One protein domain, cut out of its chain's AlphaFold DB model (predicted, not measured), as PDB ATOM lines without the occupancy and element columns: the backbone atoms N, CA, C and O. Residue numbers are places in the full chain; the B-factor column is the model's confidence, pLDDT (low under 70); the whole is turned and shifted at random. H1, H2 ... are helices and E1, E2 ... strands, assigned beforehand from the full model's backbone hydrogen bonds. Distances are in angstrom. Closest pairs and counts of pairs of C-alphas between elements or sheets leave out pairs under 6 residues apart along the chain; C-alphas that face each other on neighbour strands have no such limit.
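This is residues 4 to 63 of the 64 residues of an uncharacterized protein of Candidatus Sungbacteria bacterium (UniProt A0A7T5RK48). A strongly twisted sheet of three strands, E1, E2 and E3, has one helix, H1, packed across one face; a long loop, residues 17 to 37, leads from helix to sheet. The 60 printed residues, of mixed class, hold H1, E1, E2, E3 in that order; the sheet, in order E1, E2, E3, is a meander, each strand the antiparallel neighbour of the one before, and with H1 makes two layers. The whole is compact, with a radius of gyration of the C-alphas of 10.8 A, spanning 33 by 23 by 20 A.

Inner strand E2, residues 47 to 54, forms hairpins with E1, residues 38 to 44, where N 40 and O 51 are 2.8 A apart, within hydrogen-bond range, and with E3, residues 57 to 62, where N 52 and O 59 are 2.8 A apart, also within range. H1, residues 4 to 16, is on the sheet at a height of 8.8 A and runs across the strands, at 83 degrees to E2 on the local plane. The closest C-alphas of H1 and E1, Glu 9 and Ile 44, are 7.2 A apart. In H1 every O i to N i+4 pair is within hydrogen-bond range.

H1 measures 18.3 A from C-alpha 4 at (25.577, 11.336, -13.805); E1 17.6 A; E2 21.7 A; E3 16.0 A to C-alpha 62 at (31.210, 19.564, -1.274).

The printed part has no cut. Residue 29 and residues 61 to 63 have pLDDT under 70.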
ATOM      1  N   THR A   4      26.591  10.975 -12.800       81.31
ATOM      2  CA  THR A   4      25.577  11.336 -13.805       81.31
ATOM      3  C   THR A   4      24.246  11.749 -13.188       81.31
ATOM      4  O   THR A   4      23.611  12.686 -13.669       81.31
ATOM      5  N   ASP A   5      23.822  11.074 -12.118       85.44
ATOM      6  CA  ASP A   5      22.596  11.421 -11.397       85.44
ATOM      7  C   ASP A   5      22.787  12.698 -10.575       85.44
ATOM      8  O   ASP A   5      21.889  13.533 -10.531       85.44
ATOM      9  N   TYR A   6      23.989  12.906 -10.028       85.69
ATOM     10  CA  TYR A   6      24.368  14.135  -9.331       85.69
ATOM     11  C   TYR A   6      24.285  15.361 -10.249       85.69
ATOM     12  O   TYR A   6      23.611  16.336  -9.928       85.69
ATOM     13  N   ILE A   7      24.873  15.289 -11.447       84.56
ATOM     14  CA  ILE A   7      24.785  16.372 -12.440       84.56
ATOM     15  C   ILE A   7      23.332  16.610 -12.878       84.56
ATOM     16  O   ILE A   7      22.922  17.756 -13.076       84.56
ATOM     17  N   ARG A   8      22.531  15.546 -13.028       86.56
ATOM     18  CA  ARG A   8      21.109  15.677 -13.377       86.56
ATOM     19  C   ARG A   8      20.336  16.409 -12.283       86.56
ATOM     20  O   ARG A   8      19.527  17.275 -12.610       86.56
ATOM     21  N   GLU A   9      20.600  16.089 -11.021       89.25
ATOM     22  CA  GLU A   9      19.961  16.726  -9.873       89.25
ATOM     23  C   GLU A   9      20.328  18.211  -9.762       89.25
ATOM     24  O   GLU A   9      19.432  19.040  -9.625       89.25
ATOM     25  N   ILE A  10      21.604  18.570  -9.948       88.44
ATOM     26  CA  ILE A  10      22.042  19.976 -10.030       88.44
ATOM     27  C   ILE A  10      21.230  20.733 -11.082       88.44
ATOM     28  O   ILE A  10      20.634  21.777 -10.814       88.44
ATOM     29  N   LYS A  11      21.180  20.189 -12.302       87.56
ATOM     30  CA  LYS A  11      20.482  20.837 -13.412       87.56
ATOM     31  C   LYS A  11      18.970  20.917 -13.177       87.56
ATOM     32  O   LYS A  11      18.359  21.909 -13.567       87.56
ATOM     33  N   ARG A  12      18.370  19.927 -12.506       88.88
ATOM     34  CA  ARG A  12      16.968  19.978 -12.065       88.88
ATOM     35  C   ARG A  12      16.745  21.120 -11.074       88.88
ATOM     36  O   ARG A  12      15.812  21.893 -11.264       88.88
ATOM     37  N   GLN A  13      17.605  21.272 -10.064       91.12
ATOM     38  CA  GLN A  13      17.481  22.354  -9.079       91.12
ATOM     39  C   GLN A  13      17.662  23.738  -9.702       91.12
ATOM     40  O   GLN A  13      16.960  24.671  -9.311       91.12
ATOM     41  N   PHE A  14      18.520  23.885 -10.716       90.38
ATOM     42  CA  PHE A  14      18.603  25.142 -11.462       90.38
ATOM     43  C   PHE A  14      17.257  25.557 -12.068       90.38
ATOM     44  O   PHE A  14      16.897  26.731 -12.010       90.38
ATOM     45  N   VAL A  15      16.484  24.606 -12.587       89.56
ATOM     46  CA  VAL A  15      15.156  24.888 -13.145       89.56
ATOM     47  C   VAL A  15      14.108  25.056 -12.047       89.56
ATOM     48  O   VAL A  15      13.384  26.046 -12.034       89.56
ATOM     49  N   GLU A  16      14.007  24.096 -11.131       89.88
ATOM     50  CA  GLU A  16      12.886  24.011 -10.188       89.88
ATOM     51  C   GLU A  16      13.037  24.924  -8.965       89.88
ATOM     52  O   GLU A  16      12.040  25.452  -8.479       89.88
ATOM     53  N   VAL A  17      14.262  25.118  -8.470       91.19
ATOM     54  CA  VAL A  17      14.540  25.909  -7.257       91.19
ATOM     55  C   VAL A  17      14.947  27.332  -7.623       91.19
ATOM     56  O   VAL A  17      14.413  28.291  -7.074       91.19
ATOM     57  N   TYR A  18      15.872  27.473  -8.573       88.69
ATOM     58  CA  TYR A  18      16.395  28.779  -8.987       88.69
ATOM     59  C   TYR A  18      15.601  29.427 -10.129       88.69
ATOM     60  O   TYR A  18      15.798  30.605 -10.420       88.69
ATOM     61  N   GLY A  19      14.678  28.694 -10.762       88.12
ATOM     62  CA  GLY A  19      13.783  29.240 -11.784       88.12
ATOM     63  C   GLY A  19      14.454  29.527 -13.129       88.12
ATOM     64  O   GLY A  19      13.896  30.274 -13.940       88.12
ATOM     65  N   PHE A  20      15.639  28.969 -13.391       89.69
ATOM     66  CA  PHE A  20      16.299  29.142 -14.678       89.69
ATOM     67  C   PHE A  20      15.514  28.456 -15.792       89.69
ATOM     68  O   PHE A  20      14.953  27.368 -15.635       89.69
ATOM     69  N   LYS A  21      15.475  29.106 -16.956       87.50
ATOM     70  CA  LYS A  21      14.714  28.591 -18.090       87.50
ATOM     71  C   LYS A  21      15.508  27.496 -18.802       87.50
ATOM     72  O   LYS A  21      16.658  27.736 -19.174       87.50
ATOM     73  N   PRO A  22      14.903  26.324 -19.045       85.94
ATOM     74  CA  PRO A  22      15.513  25.323 -19.900       85.94
ATOM     75  C   PRO A  22      15.648  25.856 -21.329       85.94
ATOM     76  O   PRO A  22      14.765  26.542 -21.848       85.94
ATOM     77  N   LEU A  23      16.760  25.513 -21.970       85.75
ATOM     78  CA  LEU A  23      17.013  25.779 -23.376       85.75
ATOM     79  C   LEU A  23      16.122  24.886 -24.260       85.75
ATOM     80  O   LEU A  23      15.679  23.823 -23.817       85.75
ATOM     81  N   PRO A  24      15.873  25.260 -25.531       82.75
ATOM     82  CA  PRO A  24      14.994  24.500 -26.430       82.75
ATOM     83  C   PRO A  24      15.396  23.030 -26.648       82.75
ATOM     84  O   PRO A  24      14.553  22.210 -26.997       82.75
ATOM     85  N   ASN A  25      16.669  22.688 -26.439       83.88
ATOM     86  CA  ASN A  25      17.213  21.329 -26.538       83.88
ATOM     87  C   ASN A  25      17.250  20.584 -25.188       83.88
ATOM     88  O   ASN A  25      17.876  19.529 -25.085       83.88
ATOM     89  N   SER A  26      16.648  21.137 -24.136       80.00
ATOM     90  CA  SER A  26      16.560  20.494 -22.830       80.00
ATOM     91  C   SER A  26      15.558  19.342 -22.872       80.00
ATOM     92  O   SER A  26      14.422  19.502 -23.316       80.00
ATOM     93  N   THR A  27      15.946  18.181 -22.354       77.38
ATOM     94  CA  THR A  27      15.064  17.014 -22.216       77.38
ATOM     95  C   THR A  27      14.880  16.655 -20.744       77.38
ATOM     96  O   THR A  27      15.621  17.116 -19.881       77.38
ATOM     97  N   LYS A  28      13.913  15.780 -20.433       70.62
ATOM     98  CA  LYS A  28      13.729  15.259 -19.063       70.62
ATOM     99  C   LYS A  28      14.939  14.466 -18.546       70.62
ATOM    100  O   LYS A  28      15.085  14.302 -17.339       70.62
ATOM    101  N   HIS A  29      15.777  13.951 -19.446       68.56
ATOM    102  CA  HIS A  29      16.973  13.180 -19.098       68.56
ATOM    103  C   HIS A  29      18.237  14.040 -19.042       68.56
ATOM    104  O   HIS A  29      19.166  13.707 -18.303       68.56
ATOM    105  N   GLU A  30      18.243  15.149 -19.779       72.44
ATOM    106  CA  GLU A  30      19.355  16.076 -19.891       72.44
ATOM    107  C   GLU A  30      18.830  17.510 -19.888       72.44
ATOM    108  O   GLU A  30      18.416  18.058 -20.913       72.44
ATOM    109  N   TYR A  31      18.838  18.111 -18.703       71.19
ATOM    110  CA  TYR A  31      18.503  19.515 -18.547       71.19
ATOM    111  C   TYR A  31      19.619  20.368 -19.158       71.19
ATOM    112  O   TYR A  31      20.767  20.336 -18.708       71.19
ATOM    113  N   ASN A  32      19.297  21.112 -20.207       78.62
ATOM    114  CA  ASN A  32      20.194  22.099 -20.791       78.62
ATOM    115  C   ASN A  32      19.694  23.462 -20.341       78.62
ATOM    116  O   ASN A  32      18.586  23.859 -20.683       78.62
ATOM    117  N   VAL A  33      20.476  24.134 -19.508       83.25
ATOM    118  CA  VAL A  33      20.118  25.409 -18.888       83.25
ATOM    119  C   VAL A  33      21.327  26.313 -19.011       83.25
ATOM    120  O   VAL A  33      22.447  25.885 -18.733       83.25
ATOM    121  N   GLU A  34      21.098  27.551 -19.428       84.00
ATOM    122  CA  GLU A  34      22.113  28.592 -19.358       84.00
ATOM    123  C   GLU A  34      22.054  29.211 -17.961       84.00
ATOM    124  O   GLU A  34      21.089  29.889 -17.602       84.00
ATOM    125  N   VAL A  35      23.057  28.890 -17.148       85.12
ATOM    126  CA  VAL A  35      23.179  29.377 -15.775       85.12
ATOM    127  C   VAL A  35      24.314  30.399 -15.747       85.12
ATOM    128  O   VAL A  35      25.411  30.063 -16.192       85.12
ATOM    129  N   PRO A  36      24.086  31.626 -15.250       88.19
ATOM    130  CA  PRO A  36      25.152  32.601 -15.077       88.19
ATOM    131  C   PRO A  36      26.240  32.084 -14.139       88.19
ATOM    132  O   PRO A  36      25.949  31.370 -13.173       88.19
ATOM    133  N   ASP A  37      27.474  32.509 -14.380       89.56
ATOM    134  CA  ASP A  37      28.582  32.251 -13.467       89.56
ATOM    135  C   ASP A  37      28.249  32.761 -12.059       89.56
ATOM    136  O   ASP A  37      27.695  33.849 -11.876       89.56
ATOM    137  N   GLY A  38      28.562  31.952 -11.052       89.06
ATOM    138  CA  GLY A  38      28.153  32.232  -9.683       89.06
ATOM    139  C   GLY A  38      28.189  31.011  -8.782       89.06
ATOM    140  O   GLY A  38      28.593  29.923  -9.185       89.06
ATOM    141  N   GLU A  39      27.765  31.206  -7.539       89.94
ATOM    142  CA  GLU A  39      27.714  30.162  -6.523       89.94
ATOM    143  C   GLU A  39      26.264  29.885  -6.129       89.94
ATOM    144  O   GLU A  39      25.512  30.794  -5.780       89.94
ATOM    145  N   TYR A  40      25.893  28.611  -6.160       89.38
ATOM    146  CA  TYR A  40      24.535  28.129  -5.977       89.38
ATOM    147  C   TYR A  40      24.529  27.058  -4.884       89.38
ATOM    148  O   TYR A  40      24.878  25.902  -5.145       89.38
ATOM    149  N   PRO A  41      24.187  27.424  -3.637       90.12
ATOM    150  CA  PRO A  41      24.016  26.449  -2.570       90.12
ATOM    151  C   PRO A  41      22.803  25.560  -2.871       90.12
ATOM    152  O   PRO A  41      21.690  26.044  -3.078       90.12
ATOM    153  N   MET A  42      23.010  24.253  -2.916       88.75
ATOM    154  CA  MET A  42      21.992  23.271  -3.273       88.75
ATOM    155  C   MET A  42      22.040  22.111  -2.293       88.75
ATOM    156  O   MET A  42      23.117  21.685  -1.889       88.75
ATOM    157  N   THR A  43      20.881  21.583  -1.905       88.44
ATOM    158  CA  THR A  43      20.843  20.376  -1.073       88.44
ATOM    159  C   THR A  43      20.724  19.156  -1.970       88.44
ATOM    160  O   THR A  43      19.677  18.956  -2.586       88.44
ATOM    161  N   ILE A  44      21.772  18.341  -2.058       86.31
ATOM    162  CA  ILE A  44      21.852  17.187  -2.956       86.31
ATOM    163  C   ILE A  44      22.175  15.944  -2.126       86.31
ATOM    164  O   ILE A  44      23.098  15.945  -1.324       86.31
ATOM    165  N   ASP A  45      21.386  14.874  -2.275       84.81
ATOM    166  CA  ASP A  45      21.550  13.636  -1.479       84.81
ATOM    167  C   ASP A  45      21.545  13.893   0.052       84.81
ATOM    168  O   ASP A  45      22.220  13.217   0.825       84.81
ATOM    169  N   GLY A  46      20.811  14.924   0.495       83.75
ATOM    170  CA  GLY A  46      20.737  15.342   1.901       83.75
ATOM    171  C   GLY A  46      21.941  16.141   2.414       83.75
ATOM    172  O   GLY A  46      21.965  16.484   3.595       83.75
ATOM    173  N   LYS A  47      22.914  16.462   1.554       83.62
ATOM    174  CA  LYS A  47      24.091  17.279   1.878       83.62
ATOM    175  C   LYS A  47      23.979  18.674   1.286       83.62
ATOM    176  O   LYS A  47      23.288  18.863   0.290       83.62
ATOM    177  N   LEU A  48      24.622  19.655   1.917       84.88
ATOM    178  CA  LEU A  48      24.697  21.010   1.382       84.88
ATOM    179  C   LEU A  48      25.910  21.121   0.452       84.88
ATOM    180  O   LEU A  48      27.051  21.228   0.893       84.88
ATOM    181  N   ASP A  49      25.648  21.137  -0.846       85.19
ATOM    182  CA  ASP A  49      26.653  21.297  -1.883       85.19
ATOM    183  C   ASP A  49      26.728  22.758  -2.331       85.19
ATOM    184  O   ASP A  49      25.711  23.420  -2.556       85.19
ATOM    185  N   LYS A  50      27.949  23.268  -2.514       85.88
ATOM    186  CA  LYS A  50      28.171  24.572  -3.138       85.88
ATOM    187  C   LYS A  50      28.519  24.357  -4.607       85.88
ATOM    188  O   LYS A  50      29.669  24.074  -4.952       85.88
ATOM    189  N   VAL A  51      27.517  24.474  -5.474       87.81
ATOM    190  CA  VAL A  51      27.695  24.348  -6.923       87.81
ATOM    191  C   VAL A  51      28.142  25.694  -7.475       87.81
ATOM    192  O   VAL A  51      27.412  26.677  -7.398       87.81
ATOM    193  N   ARG A  52      29.348  25.763  -8.030       88.75
ATOM    194  CA  ARG A  52      29.892  26.960  -8.668       88.75
ATOM    195  C   ARG A  52      29.859  26.798 -10.181       88.75
ATOM    196  O   ARG A  52      30.331  25.796 -10.709       88.75
ATOM    197  N   ILE A  53      29.310  27.782 -10.875       88.06
ATOM    198  CA  ILE A  53      29.360  27.864 -12.333       88.06
ATOM    199  C   ILE A  53      30.471  28.835 -12.719       88.06
ATOM    200  O   ILE A  53      30.502  29.959 -12.218       88.06
ATOM    201  N   GLU A  54      31.388  28.386 -13.575       85.88
ATOM    202  CA  GLU A  54      32.447  29.218 -14.158       85.88
ATOM    203  C   GLU A  54      32.600  28.907 -15.645       85.88
ATOM    204  O   GLU A  54      32.844  27.757 -16.018       85.88
ATOM    205  N   ASN A  55      32.487  29.924 -16.499       82.38
ATOM    206  CA  ASN A  55      32.547  29.797 -17.956       82.38
ATOM    207  C   ASN A  55      31.609  28.699 -18.505       82.38
ATOM    208  O   ASN A  55      31.970  27.964 -19.425       82.38
ATOM    209  N   GLY A  56      30.422  28.540 -17.907       75.12
ATOM    210  CA  GLY A  56      29.453  27.494 -18.270       75.12
ATOM    211  C   GLY A  56      29.819  26.069 -17.820       75.12
ATOM    212  O   GLY A  56      29.072  25.127 -18.093       75.12
ATOM    213  N   GLY A  57      30.942  25.888 -17.121       79.00
ATOM    214  CA  GLY A  57      31.320  24.639 -16.470       79.00
ATOM    215  C   GLY A  57      30.737  24.534 -15.061       79.00
ATOM    216  O   GLY A  57      30.735  25.506 -14.309       79.00
ATOM    217  N   ILE A  58      30.268  23.340 -14.687       81.44
ATOM    218  CA  ILE A  58      29.819  23.046 -13.321       81.44
ATOM    219  C   ILE A  58      31.029  22.591 -12.495       81.44
ATOM    220  O   ILE A  58      31.552  21.497 -12.704       81.44
ATOM    221  N   SER A  59      31.450  23.411 -11.539       79.81
ATOM    222  CA  SER A  59      32.466  23.097 -10.535       79.81
ATOM    223  C   SER A  59      31.786  22.884  -9.185       79.81
ATOM    224  O   SER A  59      31.164  23.788  -8.639       79.81
ATOM    225  N   CYS A  60      31.845  21.671  -8.646       70.62
ATOM    226  CA  CYS A  60      31.153  21.338  -7.400       70.62
ATOM    227  C   CYS A  60      32.146  21.299  -6.243       70.62
ATOM    228  O   CYS A  60      33.146  20.584  -6.308       70.62
ATOM    229  N   CYS A  61      31.851  22.027  -5.167       61.47
ATOM    230  CA  CYS A  61      32.588  21.943  -3.914       61.47
ATOM    231  C   CYS A  61      31.647  21.384  -2.842       61.47
ATOM    232  O   CYS A  61      30.754  22.087  -2.367       61.47
ATOM    233  N   ASN A  62      31.836  20.114  -2.476       63.88
ATOM    234  CA  ASN A  62      31.210  19.564  -1.274       63.88
ATOM    235  C   ASN A  62      31.788  20.311  -0.063       63.88
ATOM    236  O   ASN A  62      33.001  20.271   0.155       63.88
ATOM    237  N   PHE A  63      30.939  20.996   0.700       51.59
ATOM    238  CA  PHE A  63      31.271  21.443   2.050       51.59
ATOM    239  C   PHE A  63      30.727  20.368   2.995       51.59
ATOM    240  O   PHE A  63      29.531  20.352   3.247       51.59
TER     241      PHE A  63